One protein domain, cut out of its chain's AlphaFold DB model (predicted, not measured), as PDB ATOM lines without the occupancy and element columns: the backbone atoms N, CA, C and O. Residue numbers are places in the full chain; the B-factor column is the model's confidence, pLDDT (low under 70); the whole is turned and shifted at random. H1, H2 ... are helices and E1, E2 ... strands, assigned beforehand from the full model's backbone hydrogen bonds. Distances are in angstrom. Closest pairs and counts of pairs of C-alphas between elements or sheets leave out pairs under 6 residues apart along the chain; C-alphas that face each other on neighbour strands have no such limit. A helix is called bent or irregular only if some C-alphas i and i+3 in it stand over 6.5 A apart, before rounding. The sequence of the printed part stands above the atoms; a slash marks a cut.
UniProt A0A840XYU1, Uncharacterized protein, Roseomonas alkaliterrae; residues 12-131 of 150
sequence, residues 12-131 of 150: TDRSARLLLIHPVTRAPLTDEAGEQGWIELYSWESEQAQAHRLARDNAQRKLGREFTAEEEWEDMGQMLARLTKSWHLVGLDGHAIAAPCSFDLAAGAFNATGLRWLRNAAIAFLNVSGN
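What this domain is: This is residues 12 to 131 of the 150 residues of an uncharacterized protein of Roseomonas alkaliterrae (UniProt A0A840XYU1). A small sheet of three strands, E1, E2 and E3, has the helix H4 crossing slantwise over one face; a helical hairpin of H1 and H2 extends the model from one end of the sheet, and the long link of residues 20 to 37 lies at the other end. H3 packs on H2 and grazes the sheet, and residues 60 to 66, at the turn of the helical hairpin, stick out. The printed part has 120 residues with four named helices and three named strands, in the order E1, E2, H1, H2, E3, H3, H4; the sheet order is E1, E2, E3, all antiparallel, and the class is mixed, helices and strands. The whole is compact, with a radius of gyration of the C-alphas of 15.1 A, yet elongated in outline, with spans of 51, 30 and 24 A.

Where its parts are: E1 is residues 15 to 19, from C-alpha 15 at (-37.380, 19.385, 40.827), and E2 is residues 38 to 42. H1, residues 47 to 63, is 24.2 A long and begins at C-alpha 47, (-44.014, 16.359, 49.736). H2, residues 69 to 83, is 21.3 A long. E3 is residues 84 to 90, 15.9 A, and H3 is residues 103 to 111. H4, residues 113 to 126, is 20.0 A long and ends at C-alpha 126, (-30.019, 18.099, 47.504); it is irregular, with C-alphas 114 and 117 7.8 A apart.

How they stand to each other: E1 and E2 form an antiparallel hairpin, with N 18 and O 39 2.8 A apart, within hydrogen-bond range. E2, the inner strand, is also antiparallel to E3, with N 40 and O 86 2.8 A apart, within that range. H4 is on one face, giving two layers, a sheet and a helix over it; its height over the sheet is 10.0 A. It is over E2 and, only just, with 3 C-alphas, over E1, slantwise to the strands at 52 degrees to E2 on the local plane. H2 only grazes the sheet with residues 78 to 83, and H3 with residues 103 to 107. H2 and H3 touch at a steep tilt of 45 degrees, opposite ways, closest at the C-alphas of Ala 81 and Ala 106, 4.8 A. H2 and H4 only just touch, with 3 pairs of C-alphas within 8 A, closest at Leu 80 and Ala 122, 7.5 A. H3 and H4 touch only at the corner, closest at the C-alphas of Phe 110 and Arg 119, 5.0 A. H1 is not on the sheet; it touches H2 in a helical hairpin, a shallow tilt of 26 degrees, opposite ways, closest at the C-alphas of His 52 and Met 79, 6.6 A. Every O i to N i+4 pair is within hydrogen-bond range in H1, H2 and H3; in H4 8 of 10 are.

The domain as a whole: The two C-alphas farthest apart, those of Ala 33 and Gly 64, are 51.7 A apart. The printed part has no cut; the links E1 to E2 and E3 to H3 are long. Residues 96 to 97, in the second of these, pair antiparallel with residues 89 to 90 of E3. The mean pLDDT of the printed part is 96.0, and no printed residue is under 70.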
ATOM      1  N   THR A  12     -41.967  24.301  47.596       77.38
ATOM      2  CA  THR A  12     -41.371  23.006  47.971       77.38
ATOM      3  C   THR A  12     -41.447  21.905  46.908       77.38
ATOM      4  O   THR A  12     -40.623  20.993  46.927       77.38
ATOM      5  N   ASP A  13     -42.367  21.995  45.946       79.44
ATOM      6  CA  ASP A  13     -42.609  20.950  44.932       79.44
ATOM      7  C   ASP A  13     -41.796  21.136  43.632       79.44
ATOM      8  O   ASP A  13     -42.243  20.857  42.519       79.44
ATOM      9  N   ARG A  14     -40.577  21.674  43.741       85.31
ATOM     10  CA  ARG A  14     -39.681  21.838  42.587       85.31
ATOM     11  C   ARG A  14     -38.709  20.675  42.460       85.31
ATOM     12  O   ARG A  14     -38.173  20.171  43.447       85.31
ATOM     13  N   SER A  15     -38.450  20.306  41.209       93.88
ATOM     14  CA  SER A  15     -37.380  19.385  40.827       93.88
ATOM     15  C   SER A  15     -36.291  20.122  40.052       93.88
ATOM     16  O   SER A  15     -36.545  21.159  39.436       93.88
ATOM     17  N   ALA A  16     -35.069  19.607  40.119       95.25
ATOM     18  CA  ALA A  16     -33.906  20.161  39.443       95.25
ATOM     19  C   ALA A  16     -32.977  19.040  38.961       95.25
ATOM     20  O   ALA A  16     -32.980  17.936  39.509       95.25
ATOM     21  N   ARG A  17     -32.183  19.324  37.923       97.44
ATOM     22  CA  ARG A  17     -31.251  18.359  37.329       97.44
ATOM     23  C   ARG A  17     -29.868  18.472  37.962       97.44
ATOM     24  O   ARG A  17     -29.192  19.486  37.808       97.44
ATOM     25  N   LEU A  18     -29.433  17.399  38.611       98.00
ATOM     26  CA  LEU A  18     -28.033  17.138  38.911       98.00
ATOM     27  C   LEU A  18     -27.339  16.699  37.622       98.00
ATOM     28  O   LEU A  18     -27.673  15.649  37.079       98.00
ATOM     29  N   LEU A  19     -26.358  17.467  37.155       98.19
ATOM     30  CA  LEU A  19     -25.500  17.062  36.043       98.19
ATOM     31  C   LEU A  19     -24.400  16.116  36.541       98.19
ATOM     32  O   LEU A  19     -23.733  16.395  37.540       98.19
ATOM     33  N   LEU A  20     -24.204  14.996  35.848       97.81
ATOM     34  CA  LEU A  20     -23.239  13.972  36.226       97.81
ATOM     35  C   LEU A  20     -21.827  14.362  35.783       97.81
ATOM     36  O   LEU A  20     -21.582  14.749  34.636       97.81
ATOM     37  N   ILE A  21     -20.894  14.241  36.722       97.81
ATOM     38  CA  ILE A  21     -19.477  14.560  36.557       97.81
ATOM     39  C   ILE A  21     -18.669  13.305  36.866       97.81
ATOM     40  O   ILE A  21     -18.903  12.645  37.882       97.81
ATOM     41  N   HIS A  22     -17.692  12.992  36.018       96.81
ATOM     42  CA  HIS A  22     -16.841  11.826  36.181       96.81
ATOM     43  C   HIS A  22     -16.053  11.944  37.505       96.81
ATOM     44  O   HIS A  22     -15.313  12.916  37.700       96.81
ATOM     45  N   PRO A  23     -16.140  10.960  38.422       95.69
ATOM     46  CA  PRO A  23     -15.614  11.092  39.784       95.69
ATOM     47  C   PRO A  23     -14.083  11.227  39.843       95.69
ATOM     48  O   PRO A  23     -13.563  11.853  40.765       95.69
ATOM     49  N   VAL A  24     -13.369  10.671  38.855       95.25
ATOM     50  CA  VAL A  24     -11.901  10.770  38.727       95.25
ATOM     51  C   VAL A  24     -11.458  12.000  37.925       95.25
ATOM     52  O   VAL A  24     -10.771  12.860  38.465       95.25
ATOM     53  N   THR A  25     -11.850  12.109  36.649       96.44
ATOM     54  CA  THR A  25     -11.355  13.159  35.738       96.44
ATOM     55  C   THR A  25     -11.986  14.531  35.962       96.44
ATOM     56  O   THR A  25     -11.450  15.522  35.476       96.44
ATOM     57  N   ARG A  26     -13.114  14.608  36.685       96.06
ATOM     58  CA  ARG A  26     -13.912  15.830  36.899       96.06
ATOM     59  C   ARG A  26     -14.520  16.436  35.629       96.06
ATOM     60  O   ARG A  26     -15.105  17.513  35.701       96.06
ATOM     61  N   ALA A  27     -14.431  15.745  34.497       96.81
ATOM     62  CA  ALA A  27     -15.107  16.141  33.270       96.81
ATOM     63  C   ALA A  27     -16.611  15.803  33.332       96.81
ATOM     64  O   ALA A  27     -16.996  14.870  34.046       96.81
ATOM     65  N   PRO A  28     -17.467  16.520  32.583       97.88
ATOM     66  CA  PRO A  28     -18.824  16.068  32.279       97.88
ATOM     67  C   PRO A  28     -18.838  14.616  31.786       97.88
ATOM     68  O   PRO A  28     -18.022  14.249  30.944       97.88
ATOM     69  N   LEU A  29     -19.751  13.792  32.306       97.50
ATOM     70  CA  LEU A  29     -20.022  12.477  31.721       97.50
ATOM     71  C   LEU A  29     -20.957  12.670  30.534       97.50
ATOM     72  O   LEU A  29     -22.125  12.982  30.744       97.50
ATOM     73  N   THR A  30     -20.441  12.515  29.321       98.06
ATOM     74  CA  THR A  30     -21.209  12.644  28.079       98.06
ATOM     75  C   THR A  30     -21.302  11.307  27.370       98.06
ATOM     76  O   THR A  30     -20.313  10.573  27.348       98.06
ATOM     77  N   ASP A  31     -22.465  11.009  26.807       97.62
ATOM     78  CA  ASP A  31     -22.673   9.826  25.981       97.62
ATOM     79  C   ASP A  31     -22.037   9.968  24.584       97.62
ATOM     80  O   ASP A  31     -21.407  10.980  24.249       97.62
ATOM     81  N   GLU A  32     -22.219   8.957  23.736       96.94
ATOM     82  CA  GLU A  32     -21.702   8.939  22.367       96.94
ATOM     83  C   GLU A  32     -22.329  10.010  21.456       96.94
ATOM     84  O   GLU A  32     -21.751  10.351  20.420       96.94
ATOM     85  N   ALA A  33     -23.495  10.551  21.822       95.69
ATOM     86  CA  ALA A  33     -24.163  11.651  21.130       95.69
ATOM     87  C   ALA A  33     -23.727  13.034  21.654       95.69
ATOM     88  O   ALA A  33     -24.109  14.060  21.083       95.69
ATOM     89  N   GLY A  34     -22.909  13.075  22.709       96.06
ATOM     90  CA  GLY A  34     -22.481  14.296  23.381       96.06
ATOM     91  C   GLY A  34     -23.498  14.840  24.387       96.06
ATOM     92  O   GLY A  34     -23.325  15.966  24.862       96.06
ATOM     93  N   GLU A  35     -24.547  14.087  24.730       97.12
ATOM     94  CA  GLU A  35     -25.492  14.458  25.783       97.12
ATOM     95  C   GLU A  35     -24.877  14.170  27.158       97.12
ATOM     96  O   GLU A  35     -24.361  13.086  27.423       97.12
ATOM     97  N   GLN A  36     -24.896  15.163  28.053       98.31
ATOM     98  CA  GLN A  36     -24.383  14.978  29.409       98.31
ATOM     99  C   GLN A  36     -25.385  14.200  30.265       98.31
ATOM    100  O   GLN A  36     -26.551  14.575  30.345       98.31
ATOM    101  N   GLY A  37     -24.904  13.201  31.004       98.31
ATOM    102  CA  GLY A  37     -25.665  12.489  32.025       98.31
ATOM    103  C   GLY A  37     -26.279  13.427  33.065       98.31
ATOM    104  O   GLY A  37     -25.637  14.370  33.535       98.31
ATOM    105  N   TRP A  38     -27.513  13.156  33.479       98.69
ATOM    106  CA  TRP A  38     -28.209  13.930  34.502       98.69
ATOM    107  C   TRP A  38     -29.204  13.083  35.307       98.69
ATOM    108  O   TRP A  38     -29.741  12.086  34.828       98.69
ATOM    109  N   ILE A  39     -29.482  13.502  36.543       98.69
ATOM    110  CA  ILE A  39     -30.555  12.956  37.387       98.69
ATOM    111  C   ILE A  39     -31.458  14.109  37.815       98.69
ATOM    112  O   ILE A  39     -30.997  15.079  38.412       98.69
ATOM    113  N   GLU A  40     -32.748  14.022  37.507       98.31
ATOM    114  CA  GLU A  40     -33.751  14.973  37.975       98.31
ATOM    115  C   GLU A  40     -34.278  14.527  39.342       98.31
ATOM    116  O   GLU A  40     -34.847  13.441  39.483       98.31
ATOM    117  N   LEU A  41     -34.085  15.376  40.348       98.06
ATOM    118  CA  LEU A  41     -34.433  15.108  41.740       98.06
ATOM    119  C   LEU A  41     -35.452  16.135  42.238       98.06
ATOM    120  O   LEU A  41     -35.372  17.302  41.863       98.06
ATOM    121  N   TYR A  42     -36.372  15.723  43.106       96.25
ATOM    122  CA  TYR A  42     -37.146  16.628  43.960       96.25
ATOM    123  C   TYR A  42     -36.300  17.120  45.142       96.25
ATOM    124  O   TYR A  42     -35.401  16.419  45.596       96.25
ATOM    125  N   SER A  43     -36.593  18.320  45.648       93.94
ATOM    126  CA  SER A  43     -35.931  18.896  46.831       93.94
ATOM    127  C   SER A  43     -36.134  18.056  48.102       93.94
ATOM    128  O   SER A  43     -37.160  17.397  48.261       93.94
ATOM    129  N   TRP A  44     -35.224  18.180  49.079       92.50
ATOM    130  CA  TRP A  44     -35.435  17.677  50.447       92.50
ATOM    131  C   TRP A  44     -36.694  18.226  51.121       92.50
ATOM    132  O   TRP A  44     -37.170  17.636  52.087       92.50
ATOM    133  N   GLU A  45     -37.227  19.348  50.644       90.06
ATOM    134  CA  GLU A  45     -38.422  19.977  51.209       90.06
ATOM    135  C   GLU A  45     -39.728  19.516  50.551       90.06
ATOM    136  O   GLU A  45     -40.803  19.919  50.990       90.06
ATOM    137  N   SER A  46     -39.653  18.670  49.519       92.69
ATOM    138  CA  SER A  46     -40.818  18.243  48.748       92.69
ATOM    139  C   SER A  46     -41.769  17.343  49.542       92.69
ATOM    140  O   SER A  46     -41.393  16.720  50.540       92.69
ATOM    141  N   GLU A  47     -43.018  17.222  49.086       93.00
ATOM    142  CA  GLU A  47     -44.014  16.359  49.736       93.00
ATOM    143  C   GLU A  47     -43.569  14.891  49.784       93.00
ATOM    144  O   GLU A  47     -43.779  14.205  50.784       93.00
ATOM    145  N   GLN A  48     -42.880  14.422  48.739       94.06
ATOM    146  CA  GLN A  48     -42.313  13.076  48.654       94.06
ATOM    147  C   GLN A  48     -41.281  12.844  49.768       94.06
ATOM    148  O   GLN A  48     -41.273  11.775  50.387       94.06
ATOM    149  N   ALA A  49     -40.458  13.854  50.072       94.75
ATOM    150  CA  ALA A  49     -39.500  13.792  51.168       94.75
ATOM    151  C   ALA A  49     -40.173  13.749  52.536       94.75
ATOM    152  O   ALA A  49     -39.807  12.933  53.388       94.75
ATOM    153  N   GLN A  50     -41.180  14.596  52.745       94.38
ATOM    154  CA  GLN A  50     -41.933  14.613  53.997       94.38
ATOM    155  C   GLN A  50     -42.667  13.289  54.229       94.38
ATOM    156  O   GLN A  50     -42.613  12.738  55.330       94.38
ATOM    157  N   ALA A  51     -43.290  12.737  53.188       96.12
ATOM    158  CA  ALA A  51     -43.989  11.461  53.256       96.12
ATOM    159  C   ALA A  51     -43.045  10.309  53.634       96.12
ATOM    160  O   ALA A  51     -43.400   9.473  54.469       96.12
ATOM    161  N   HIS A  52     -41.834  10.276  53.069       96.94
ATOM    162  CA  HIS A  52     -40.846   9.259  53.417       96.94
ATOM    163  C   HIS A  52     -40.346   9.405  54.858       96.94
ATOM    164  O   HIS A  52     -40.358   8.420  55.593       96.94
ATOM    165  N   ARG A  53     -39.995  10.622  55.302       96.00
ATOM    166  CA  ARG A  53     -39.576  10.874  56.695       96.00
ATOM    167  C   ARG A  53     -40.650  10.459  57.698       96.00
ATOM    168  O   ARG A  53     -40.351   9.763  58.662       96.00
ATOM    169  N   LEU A  54     -41.914  10.788  57.430       96.62
ATOM    170  CA  LEU A  54     -43.030  10.364  58.275       96.62
ATOM    171  C   LEU A  54     -43.186   8.835  58.308       96.62
ATOM    172  O   LEU A  54     -43.442   8.257  59.367       96.62
ATOM    173  N   ALA A  55     -43.047   8.164  57.162       96.12
ATOM    174  CA  ALA A  55     -43.117   6.707  57.084       96.12
ATOM    175  C   ALA A  55     -41.972   6.041  57.863       96.12
ATOM    176  O   ALA A  55     -42.224   5.114  58.635       96.12
ATOM    177  N   ARG A  56     -40.749   6.560  57.713       95.38
ATOM    178  CA  ARG A  56     -39.549   6.143  58.441       95.38
ATOM    179  C   ARG A  56     -39.722   6.303  59.949       95.38
ATOM    180  O   ARG A  56     -39.542   5.338  60.683       95.38
ATOM    181  N   ASP A  57     -40.158   7.471  60.415       95.38
ATOM    182  CA  ASP A  57     -40.370   7.733  61.844       95.38
ATOM    183  C   ASP A  57     -41.418   6.788  62.444       95.38
ATOM    184  O   ASP A  57     -41.258   6.263  63.549       95.38
ATOM    185  N   ASN A  58     -42.495   6.521  61.703       95.75
ATOM    186  CA  ASN A  58     -43.508   5.556  62.113       95.75
ATOM    187  C   ASN A  58     -42.962   4.121  62.147       95.75
ATOM    188  O   ASN A  58     -43.323   3.362  63.048       95.75
ATOM    189  N   ALA A  59     -42.104   3.740  61.198       94.38
ATOM    190  CA  ALA A  59     -41.437   2.441  61.199       94.38
ATOM    191  C   ALA A  59     -40.484   2.301  62.397       94.38
ATOM    192  O   ALA A  59     -40.565   1.310  63.122       94.38
ATOM    193  N   GLN A  60     -39.670   3.320  62.678       93.62
ATOM    194  CA  GLN A  60     -38.742   3.336  63.809       93.62
ATOM    195  C   GLN A  60     -39.480   3.250  65.157       93.62
ATOM    196  O   GLN A  60     -39.103   2.465  66.026       93.62
ATOM    197  N   ARG A  61     -40.600   3.971  65.316       94.50
ATOM    198  CA  ARG A  61     -41.456   3.862  66.513       94.50
ATOM    199  C   ARG A  61     -42.021   2.459  66.711       94.50
ATOM    200  O   ARG A  61     -42.064   1.985  67.841       94.50
ATOM    201  N   LYS A  62     -42.455   1.794  65.635       95.38
ATOM    202  CA  LYS A  62     -42.962   0.412  65.699       95.38
ATOM    203  C   LYS A  62     -41.865  -0.591  66.045       95.38
ATOM    204  O   LYS A  62     -42.143  -1.573  66.722       95.38
ATOM    205  N   LEU A  63     -40.644  -0.342  65.581       95.25
ATOM    206  CA  LEU A  63     -39.490  -1.201  65.824       95.25
ATOM    207  C   LEU A  63     -39.020  -1.148  67.289       95.25
ATOM    208  O   LEU A  63     -38.476  -2.129  67.788       95.25
ATOM    209  N   GLY A  64     -39.228  -0.021  67.980       96.00
ATOM    210  CA  GLY A  64     -38.858   0.147  69.391       96.00
ATOM    211  C   GLY A  64     -37.347   0.260  69.642       96.00
ATOM    212  O   GLY A  64     -36.916   0.188  70.790       96.00
ATOM    213  N   ARG A  65     -36.547   0.438  68.582       95.38
ATOM    214  CA  ARG A  65     -35.099   0.689  68.623       95.38
ATOM    215  C   ARG A  65     -34.676   1.629  67.494       95.38
ATOM    216  O   ARG A  65     -35.432   1.860  66.551       95.38
ATOM    217  N   GLU A  66     -33.457   2.143  67.590       94.69
ATOM    218  CA  GLU A  66     -32.803   2.857  66.493       94.69
ATOM    219  C   GLU A  66     -32.466   1.913  65.335       94.69
ATOM    220  O   GLU A  66     -32.352   0.693  65.516       94.69
ATOM    221  N   PHE A  67     -32.342   2.488  64.139       94.38
ATOM    222  CA  PHE A  67     -31.876   1.764  62.963       94.38
ATOM    223  C   PHE A  67     -30.397   1.411  63.123       94.38
ATOM    224  O   PHE A  67     -29.622   2.146  63.731       94.38
ATOM    225  N   THR A  68     -30.000   0.261  62.591       96.94
ATOM    226  CA  THR A  68     -28.583  -0.064  62.426       96.94
ATOM    227  C   THR A  68     -27.983   0.806  61.322       96.94
ATOM    228  O   THR A  68     -28.698   1.338  60.477       96.94
ATOM    229  N   ALA A  69     -26.654   0.904  61.267       95.25
ATOM    230  CA  ALA A  69     -25.981   1.638  60.193       95.25
ATOM    231  C   ALA A  69     -26.327   1.104  58.786       95.25
ATOM    232  O   ALA A  69     -26.328   1.862  57.819       95.25
ATOM    233  N   GLU A  70     -26.618  -0.193  58.666       95.69
ATOM    234  CA  GLU A  70     -27.046  -0.813  57.410       95.69
ATOM    235  C   GLU A  70     -28.480  -0.409  57.044       95.69
ATOM    236  O   GLU A  70     -28.730  -0.014  55.909       95.69
ATOM    237  N   GLU A  71     -29.394  -0.408  58.018       96.56
ATOM    238  CA  GLU A  71     -30.775   0.049  57.826       96.56
ATOM    239  C   GLU A  71     -30.828   1.548  57.484       96.56
ATOM    240  O   GLU A  71     -31.560   1.947  56.585       96.56
ATOM    241  N   GLU A  72     -30.015   2.388  58.136       95.81
ATOM    242  CA  GLU A  72     -29.886   3.812  57.792       95.81
ATOM    243  C   GLU A  72     -29.299   4.023  56.395       95.81
ATOM    244  O   GLU A  72     -29.713   4.925  55.657       95.81
ATOM    245  N   TRP A  73     -28.318   3.198  56.019       95.12
ATOM    246  CA  TRP A  73     -27.749   3.234  54.682       95.12
ATOM    247  C   TRP A  73     -28.813   2.904  53.638       95.12
ATOM    248  O   TRP A  73     -28.960   3.654  52.669       95.12
ATOM    249  N   GLU A  74     -29.567   1.829  53.847       97.12
ATOM    250  CA  GLU A  74     -30.614   1.395  52.933       97.12
ATOM    251  C   GLU A  74     -31.745   2.425  52.823       97.12
ATOM    252  O   GLU A  74     -32.104   2.815  51.707       97.12
ATOM    253  N   ASP A  75     -32.244   2.915  53.961       97.62
ATOM    254  CA  ASP A  75     -33.313   3.915  54.082       97.62
ATOM    255  C   ASP A  75     -32.981   5.190  53.304       97.62
ATOM    256  O   ASP A  75     -33.765   5.652  52.479       97.62
ATOM    257  N   MET A  76     -31.761   5.705  53.446       97.50
ATOM    258  CA  MET A  76     -31.326   6.875  52.687       97.50
ATOM    259  C   MET A  76     -31.250   6.599  51.171       97.50
ATOM    260  O   MET A  76     -31.556   7.487  50.377       97.50
ATOM    261  N   GLY A  77     -30.912   5.384  50.729       98.06
ATOM    262  CA  GLY A  77     -31.007   5.030  49.306       98.06
ATOM    263  C   GLY A  77     -32.452   4.976  48.804       98.06
ATOM    264  O   GLY A  77     -32.740   5.468  47.712       98.06
ATOM    265  N   GLN A  78     -33.376   4.456  49.616       98.31
ATOM    266  CA  GLN A  78     -34.812   4.476  49.318       98.31
ATOM    267  C   GLN A  78     -35.356   5.908  49.274       98.31
ATOM    268  O   GLN A  78     -36.188   6.235  48.427       98.31
ATOM    269  N   MET A  79     -34.873   6.778  50.155       98.25
ATOM    270  CA  MET A  79     -35.223   8.188  50.173       98.25
ATOM    271  C   MET A  79     -34.797   8.882  48.875       98.25
ATOM    272  O   MET A  79     -35.624   9.494  48.202       98.25
ATOM    273  N   LEU A  80     -33.534   8.725  48.466       98.50
ATOM    274  CA  LEU A  80     -33.040   9.271  47.198       98.50
ATOM    275  C   LEU A  80     -33.822   8.714  46.001       98.50
ATOM    276  O   LEU A  80     -34.199   9.473  45.114       98.50
ATOM    277  N   ALA A  81     -34.144   7.419  46.003       98.44
ATOM    278  CA  ALA A  81     -34.944   6.793  44.953       98.44
ATOM    279  C   ALA A  81     -36.356   7.386  44.828       98.44
ATOM    280  O   ALA A  81     -36.858   7.525  43.717       98.44
ATOM    281  N   ARG A  82     -36.993   7.773  45.943       98.06
ATOM    282  CA  ARG A  82     -38.299   8.465  45.934       98.06
ATOM    283  C   ARG A  82     -38.212   9.888  45.402       98.06
ATOM    284  O   ARG A  82     -39.199  10.390  44.872       98.06
ATOM    285  N   LEU A  83     -37.062  10.535  45.576       97.81
ATOM    286  CA  LEU A  83     -36.818  11.871  45.045       97.81
ATOM    287  C   LEU A  83     -36.425  11.857  43.569       97.81
ATOM    288  O   LEU A  83     -36.575  12.884  42.912       97.81
ATOM    289  N   THR A  84     -35.969  10.729  43.025       98.50
ATOM    290  CA  THR A  84     -35.661  10.603  41.599       98.50
ATOM    291  C   THR A  84     -36.929  10.619  40.757       98.50
ATOM    292  O   THR A  84     -37.753   9.708  40.808       98.50
ATOM    293  N   LYS A  85     -37.060  11.659  39.933       97.75
ATOM    294  CA  LYS A  85     -38.179  11.845  39.007       97.75
ATOM    295  C   LYS A  85     -37.887  11.252  37.632       97.75
ATOM    296  O   LYS A  85     -38.749  10.608  37.043       97.75
ATOM    297  N   SER A  86     -36.692  11.508  37.108       98.31
ATOM    298  CA  SER A  86     -36.229  11.006  35.813       98.31
ATOM    299  C   SER A  86     -34.697  11.037  35.748       98.31
ATOM    300  O   SER A  86     -34.053  11.684  36.578       98.31
ATOM    301  N   TRP A  87     -34.091  10.343  34.782       98.44
ATOM    302  CA  TRP A  87     -32.645  10.403  34.554       98.44
ATOM    303  C   TRP A  87     -32.276  10.194  33.084       98.44
ATOM    304  O   TRP A  87     -33.044   9.631  32.303       98.44
ATOM    305  N   HIS A  88     -31.061  10.603  32.747       98.25
ATOM    306  CA  HIS A  88     -30.282  10.109  31.623       98.25
ATOM    307  C   HIS A  88     -28.926   9.694  32.200       98.25
ATOM    308  O   HIS A  88     -28.178  10.526  32.716       98.25
ATOM    309  N   LEU A  89     -28.647   8.393  32.215       98.06
ATOM    310  CA  LEU A  89     -27.447   7.854  32.845       98.06
ATOM    311  C   LEU A  89     -26.380   7.568  31.792       98.06
ATOM    312  O   LEU A  89     -26.676   7.006  30.743       98.06
ATOM    313  N   VAL A  90     -25.135   7.905  32.120       98.06
ATOM    314  CA  VAL A  90     -23.959   7.656  31.283       98.06
ATOM    315  C   VAL A  90     -22.924   6.920  32.126       98.06
ATOM    316  O   VAL A  90     -22.656   7.305  33.271       98.06
ATOM    317  N   GLY A  91     -22.381   5.833  31.583       96.62
ATOM    318  CA  GLY A  91     -21.321   5.050  32.201       96.62
ATOM    319  C   GLY A  91     -20.005   5.822  32.282       96.62
ATOM    320  O   GLY A  91     -19.792   6.819  31.597       96.62
ATOM    321  N   LEU A  92     -19.086   5.358  33.133       96.62
ATOM    322  CA  LEU A  92     -17.749   5.967  33.242       96.62
ATOM    323  C   LEU A  92     -16.903   5.784  31.970       96.62
ATOM    324  O   LEU A  92     -15.895   6.462  31.797       96.62
ATOM    325  N   ASP A  93     -17.319   4.871  31.100       95.75
ATOM    326  CA  ASP A  93     -16.798   4.613  29.760       95.75
ATOM    327  C   ASP A  93     -17.387   5.541  28.683       95.75
ATOM    328  O   ASP A  93     -16.943   5.493  27.539       95.75
ATOM    329  N   GLY A  94     -18.344   6.404  29.041       96.06
ATOM    330  CA  GLY A  94     -19.002   7.319  28.109       96.06
ATOM    331  C   GLY A  94     -20.133   6.680  27.302       96.06
ATOM    332  O   GLY A  94     -20.586   7.286  26.339       96.06
ATOM    333  N   HIS A  95     -20.602   5.486  27.672       97.69
ATOM    334  CA  HIS A  95     -21.743   4.848  27.014       97.69
ATOM    335  C   HIS A  95     -23.058   5.177  27.726       97.69
ATOM    336  O   HIS A  95     -23.150   5.097  28.959       97.69
ATOM    337  N   ALA A  96     -24.103   5.517  26.968       97.56
ATOM    338  CA  ALA A  96     -25.437   5.703  27.531       97.56
ATOM    339  C   ALA A  96     -25.956   4.410  28.192       97.56
ATOM    340  O   ALA A  96     -25.904   3.316  27.627       97.56
ATOM    341  N   ILE A  97     -26.521   4.535  29.392       97.69
ATOM    342  CA  ILE A  97     -27.136   3.429  30.125       97.69
ATOM    343  C   ILE A  97     -28.650   3.493  29.912       97.69
ATOM    344  O   ILE A  97     -29.340   4.341  30.478       97.69
ATOM    345  N   ALA A  98     -29.188   2.541  29.147       95.56
ATOM    346  CA  ALA A  98     -30.618   2.420  28.847       95.56
ATOM    347  C   ALA A  98     -31.449   1.838  30.017       95.56
ATOM    348  O   ALA A  98     -32.320   0.989  29.821       95.56
ATOM    349  N   ALA A  99     -31.171   2.263  31.252       95.81
ATOM    350  CA  ALA A  99     -31.924   1.851  32.430       95.81
ATOM    351  C   ALA A  99     -33.189   2.717  32.577       95.81
ATOM    352  O   ALA A  99     -33.074   3.944  32.641       95.81
ATOM    353  N   PRO A 100     -34.397   2.131  32.673       97.19
ATOM    354  CA  PRO A 100     -35.595   2.913  32.950       97.19
ATOM    355  C   PRO A 100     -35.505   3.541  34.343       97.19
ATOM    356  O   PRO A 100     -34.976   2.942  35.278       97.19
ATOM    357  N   CYS A 101     -36.045   4.747  34.498       98.00
ATOM    358  CA  CYS A 101     -36.119   5.390  35.805       98.00
ATOM    359  C   CYS A 101     -37.246   4.749  36.629       98.00
ATOM    360  O   CYS A 101     -38.420   5.063  36.437       98.00
ATOM    361  N   SER A 102     -36.888   3.831  37.529       98.31
ATOM    362  CA  SER A 102     -37.802   3.183  38.474       98.31
ATOM    363  C   SER A 102     -37.258   3.257  39.900       98.31
ATOM    364  O   SER A 102     -36.054   3.418  40.107       98.31
ATOM    365  N   PHE A 103     -38.147   3.110  40.886       98.06
ATOM    366  CA  PHE A 103     -37.761   3.110  42.297       98.06
ATOM    367  C   PHE A 103     -36.710   2.032  42.602       98.06
ATOM    368  O   PHE A 103     -35.678   2.353  43.185       98.06
ATOM    369  N   ASP A 104     -36.925   0.789  42.160       98.25
ATOM    370  CA  ASP A 104     -36.020  -0.329  42.462       98.25
ATOM    371  C   ASP A 104     -34.621  -0.121  41.868       98.25
ATOM    372  O   ASP A 104     -33.614  -0.346  42.542       98.25
ATOM    373  N   LEU A 105     -34.540   0.365  40.624       98.44
ATOM    374  CA  LEU A 105     -33.257   0.646  39.977       98.44
ATOM    375  C   LEU A 105     -32.543   1.829  40.632       98.44
ATOM    376  O   LEU A 105     -31.331   1.770  40.836       98.44
ATOM    377  N   ALA A 106     -33.272   2.885  41.002       98.50
ATOM    378  CA  ALA A 106     -32.687   4.033  41.685       98.50
ATOM    379  C   ALA A 106     -32.211   3.672  43.100       98.50
ATOM    380  O   ALA A 106     -31.088   4.016  43.471       98.50
ATOM    381  N   ALA A 107     -33.006   2.926  43.870       98.31
ATOM    382  CA  ALA A 107     -32.624   2.459  45.202       98.31
ATOM    383  C   ALA A 107     -31.402   1.537  45.127       98.31
ATOM    384  O   ALA A 107     -30.447   1.715  45.884       98.31
ATOM    385  N   GLY A 108     -31.385   0.614  44.157       97.94
ATOM    386  CA  GLY A 108     -30.232  -0.234  43.867       97.94
ATOM    387  C   GLY A 108     -28.981   0.583  43.539       97.94
ATOM    388  O   GLY A 108     -27.925   0.351  44.125       97.94
ATOM    389  N   ALA A 109     -29.101   1.594  42.675       97.94
ATOM    390  CA  ALA A 109     -27.986   2.469  42.318       97.94
ATOM    391  C   ALA A 109     -27.450   3.264  43.524       97.94
ATOM    392  O   ALA A 109     -26.238   3.337  43.718       97.94
ATOM    393  N   PHE A 110     -28.324   3.827  44.363       98.44
ATOM    394  CA  PHE A 110     -27.913   4.627  45.524       98.44
ATOM    395  C   PHE A 110     -27.412   3.806  46.718       98.44
ATOM    396  O   PHE A 110     -26.700   4.354  47.566       98.44
ATOM    397  N   ASN A 111     -27.751   2.520  46.799       98.06
ATOM    398  CA  ASN A 111     -27.271   1.622  47.853       98.06
ATOM    399  C   ASN A 111     -26.058   0.781  47.437       98.06
ATOM    400  O   ASN A 111     -25.350   0.287  48.315       98.06
ATOM    401  N   ALA A 112     -25.763   0.665  46.139       96.94
ATOM    402  CA  ALA A 112     -24.609  -0.078  45.647       96.94
ATOM    403  C   ALA A 112     -23.277   0.546  46.103       96.94
ATOM    404  O   ALA A 112     -22.957   1.694  45.787       96.94
ATOM    405  N   THR A 113     -22.438  -0.251  46.772       93.38
ATOM    406  CA  THR A 113     -21.127   0.179  47.292       93.38
ATOM    407  C   THR A 113     -20.229   0.790  46.211       93.38
ATOM    408  O   THR A 113     -19.587   1.813  46.448       93.38
ATOM    409  N   GLY A 114     -20.221   0.216  44.999       94.69
ATOM    410  CA  GLY A 114     -19.444   0.726  43.859       94.69
ATOM    411  C   GLY A 114     -19.945   2.061  43.291       94.69
ATOM    412  O   GLY A 114     -19.202   2.760  42.606       94.69
ATOM    413  N   LEU A 115     -21.179   2.453  43.614       97.00
ATOM    414  CA  LEU A 115     -21.822   3.689  43.161       97.00
ATOM    415  C   LEU A 115     -21.979   4.713  44.293       97.00
ATOM    416  O   LEU A 115     -22.722   5.686  44.168       97.00
ATOM    417  N   ARG A 116     -21.218   4.570  45.386       96.31
ATOM    418  CA  ARG A 116     -21.220   5.532  46.501       96.31
ATOM    419  C   ARG A 116     -20.942   6.971  46.055       96.31
ATOM    420  O   ARG A 116     -21.458   7.907  46.659       96.31
ATOM    421  N   TRP A 117     -20.157   7.158  44.994       96.88
ATOM    422  CA  TRP A 117     -19.914   8.479  44.412       96.88
ATOM    423  C   TRP A 117     -21.210   9.138  43.911       96.88
ATOM    424  O   TRP A 117     -21.403  10.331  44.135       96.88
ATOM    425  N   LEU A 118     -22.112   8.363  43.302       98.00
ATOM    426  CA  LEU A 118     -23.379   8.840  42.753       98.00
ATOM    427  C   LEU A 118     -24.332   9.251  43.876       98.00
ATOM    428  O   LEU A 118     -24.903  10.338  43.849       98.00
ATOM    429  N   ARG A 119     -24.425   8.413  44.916       98.31
ATOM    430  CA  ARG A 119     -25.161   8.720  46.149       98.31
ATOM    431  C   ARG A 119     -24.671  10.019  46.786       98.31
ATOM    432  O   ARG A 119     -25.471  10.895  47.100       98.31
ATOM    433  N   ASN A 120     -23.356  10.168  46.945       97.81
ATOM    434  CA  ASN A 120     -22.770  11.370  47.533       97.81
ATOM    435  C   ASN A 120     -23.038  12.618  46.677       97.81
ATOM    436  O   ASN A 120     -23.316  13.678  47.236       97.81
ATOM    437  N   ALA A 121     -22.986  12.501  45.346       97.88
ATOM    438  CA  ALA A 121     -23.316  13.597  44.436       97.88
ATOM    439  C   ALA A 121     -24.783  14.032  44.574       97.88
ATOM    440  O   ALA A 121     -25.054  15.227  44.680       97.88
ATOM    441  N   ALA A 122     -25.717  13.077  44.658       98.31
ATOM    442  CA  ALA A 122     -27.132  13.360  44.887       98.31
ATOM    443  C   ALA A 122     -27.373  14.053  46.237       98.31
ATOM    444  O   ALA A 122     -28.045  15.080  46.287       98.31
ATOM    445  N   ILE A 123     -26.770  13.557  47.322       97.94
ATOM    446  CA  ILE A 123     -26.885  14.175  48.655       97.94
ATOM    447  C   ILE A 123     -26.326  15.602  48.647       97.94
ATOM    448  O   ILE A 123     -26.974  16.522  49.141       97.94
ATOM    449  N   ALA A 124     -25.139  15.802  48.069       97.06
ATOM    450  CA  ALA A 124     -24.527  17.124  47.970       97.06
ATOM    451  C   ALA A 124     -25.407  18.100  47.174       97.06
ATOM    452  O   ALA A 124     -25.579  19.243  47.587       97.06
ATOM    453  N   PHE A 125     -26.002  17.637  46.073       96.75
ATOM    454  CA  PHE A 125     -26.925  18.423  45.259       96.75
ATOM    455  C   PHE A 125     -28.190  18.818  46.024       96.75
ATOM    456  O   PHE A 125     -28.595  19.980  45.991       96.75
ATOM    457  N   LEU A 126     -28.797  17.869  46.738       95.25
ATOM    458  CA  LEU A 126     -30.019  18.099  47.504       95.25
ATOM    459  C   LEU A 126     -29.796  19.047  48.694       95.25
ATOM    460  O   LEU A 126     -30.692  19.810  49.044       95.25
ATOM    461  N   ASN A 127     -28.596  19.054  49.280       94.19
ATOM    462  CA  ASN A 127     -28.233  19.940  50.392       94.19
ATOM    463  C   ASN A 127     -28.046  21.416  49.987       94.19
ATOM    464  O   ASN A 127     -27.843  22.263  50.857       94.19
ATOM    465  N   VAL A 128     -28.117  21.748  48.695       91.25
ATOM    466  CA  VAL A 128     -28.022  23.126  48.198       91.25
ATOM    467  C   VAL A 128     -29.396  23.578  47.710       91.25
ATOM    468  O   VAL A 128     -29.766  23.361  46.558       91.25
ATOM    469  N   SER A 129     -30.153  24.266  48.571       85.12
ATOM    470  CA  SER A 129     -31.510  24.735  48.244       85.12
ATOM    471  C   SER A 129     -31.551  25.601  46.979       85.12
ATOM    472  O   SER A 129     -32.498  25.510  46.202       85.12
ATOM    473  N   GLY A 130     -30.495  26.381  46.713       85.62
ATOM    474  CA  GLY A 130     -30.379  27.215  45.511       85.62
ATOM    475  C   GLY A 130     -30.508  26.450  44.185       85.62
ATOM    476  O   GLY A 130     -30.946  27.038  43.200       85.62
ATOM    477  N   ASN A 131     -30.231  25.139  44.161       89.62
ATOM    478  CA  ASN A 131     -30.396  24.304  42.965       89.62
ATOM    479  C   ASN A 131     -31.859  24.199  42.507       89.62
ATOM    480  O   ASN A 131     -32.125  24.029  41.320       89.62
TER     481      ASN A 131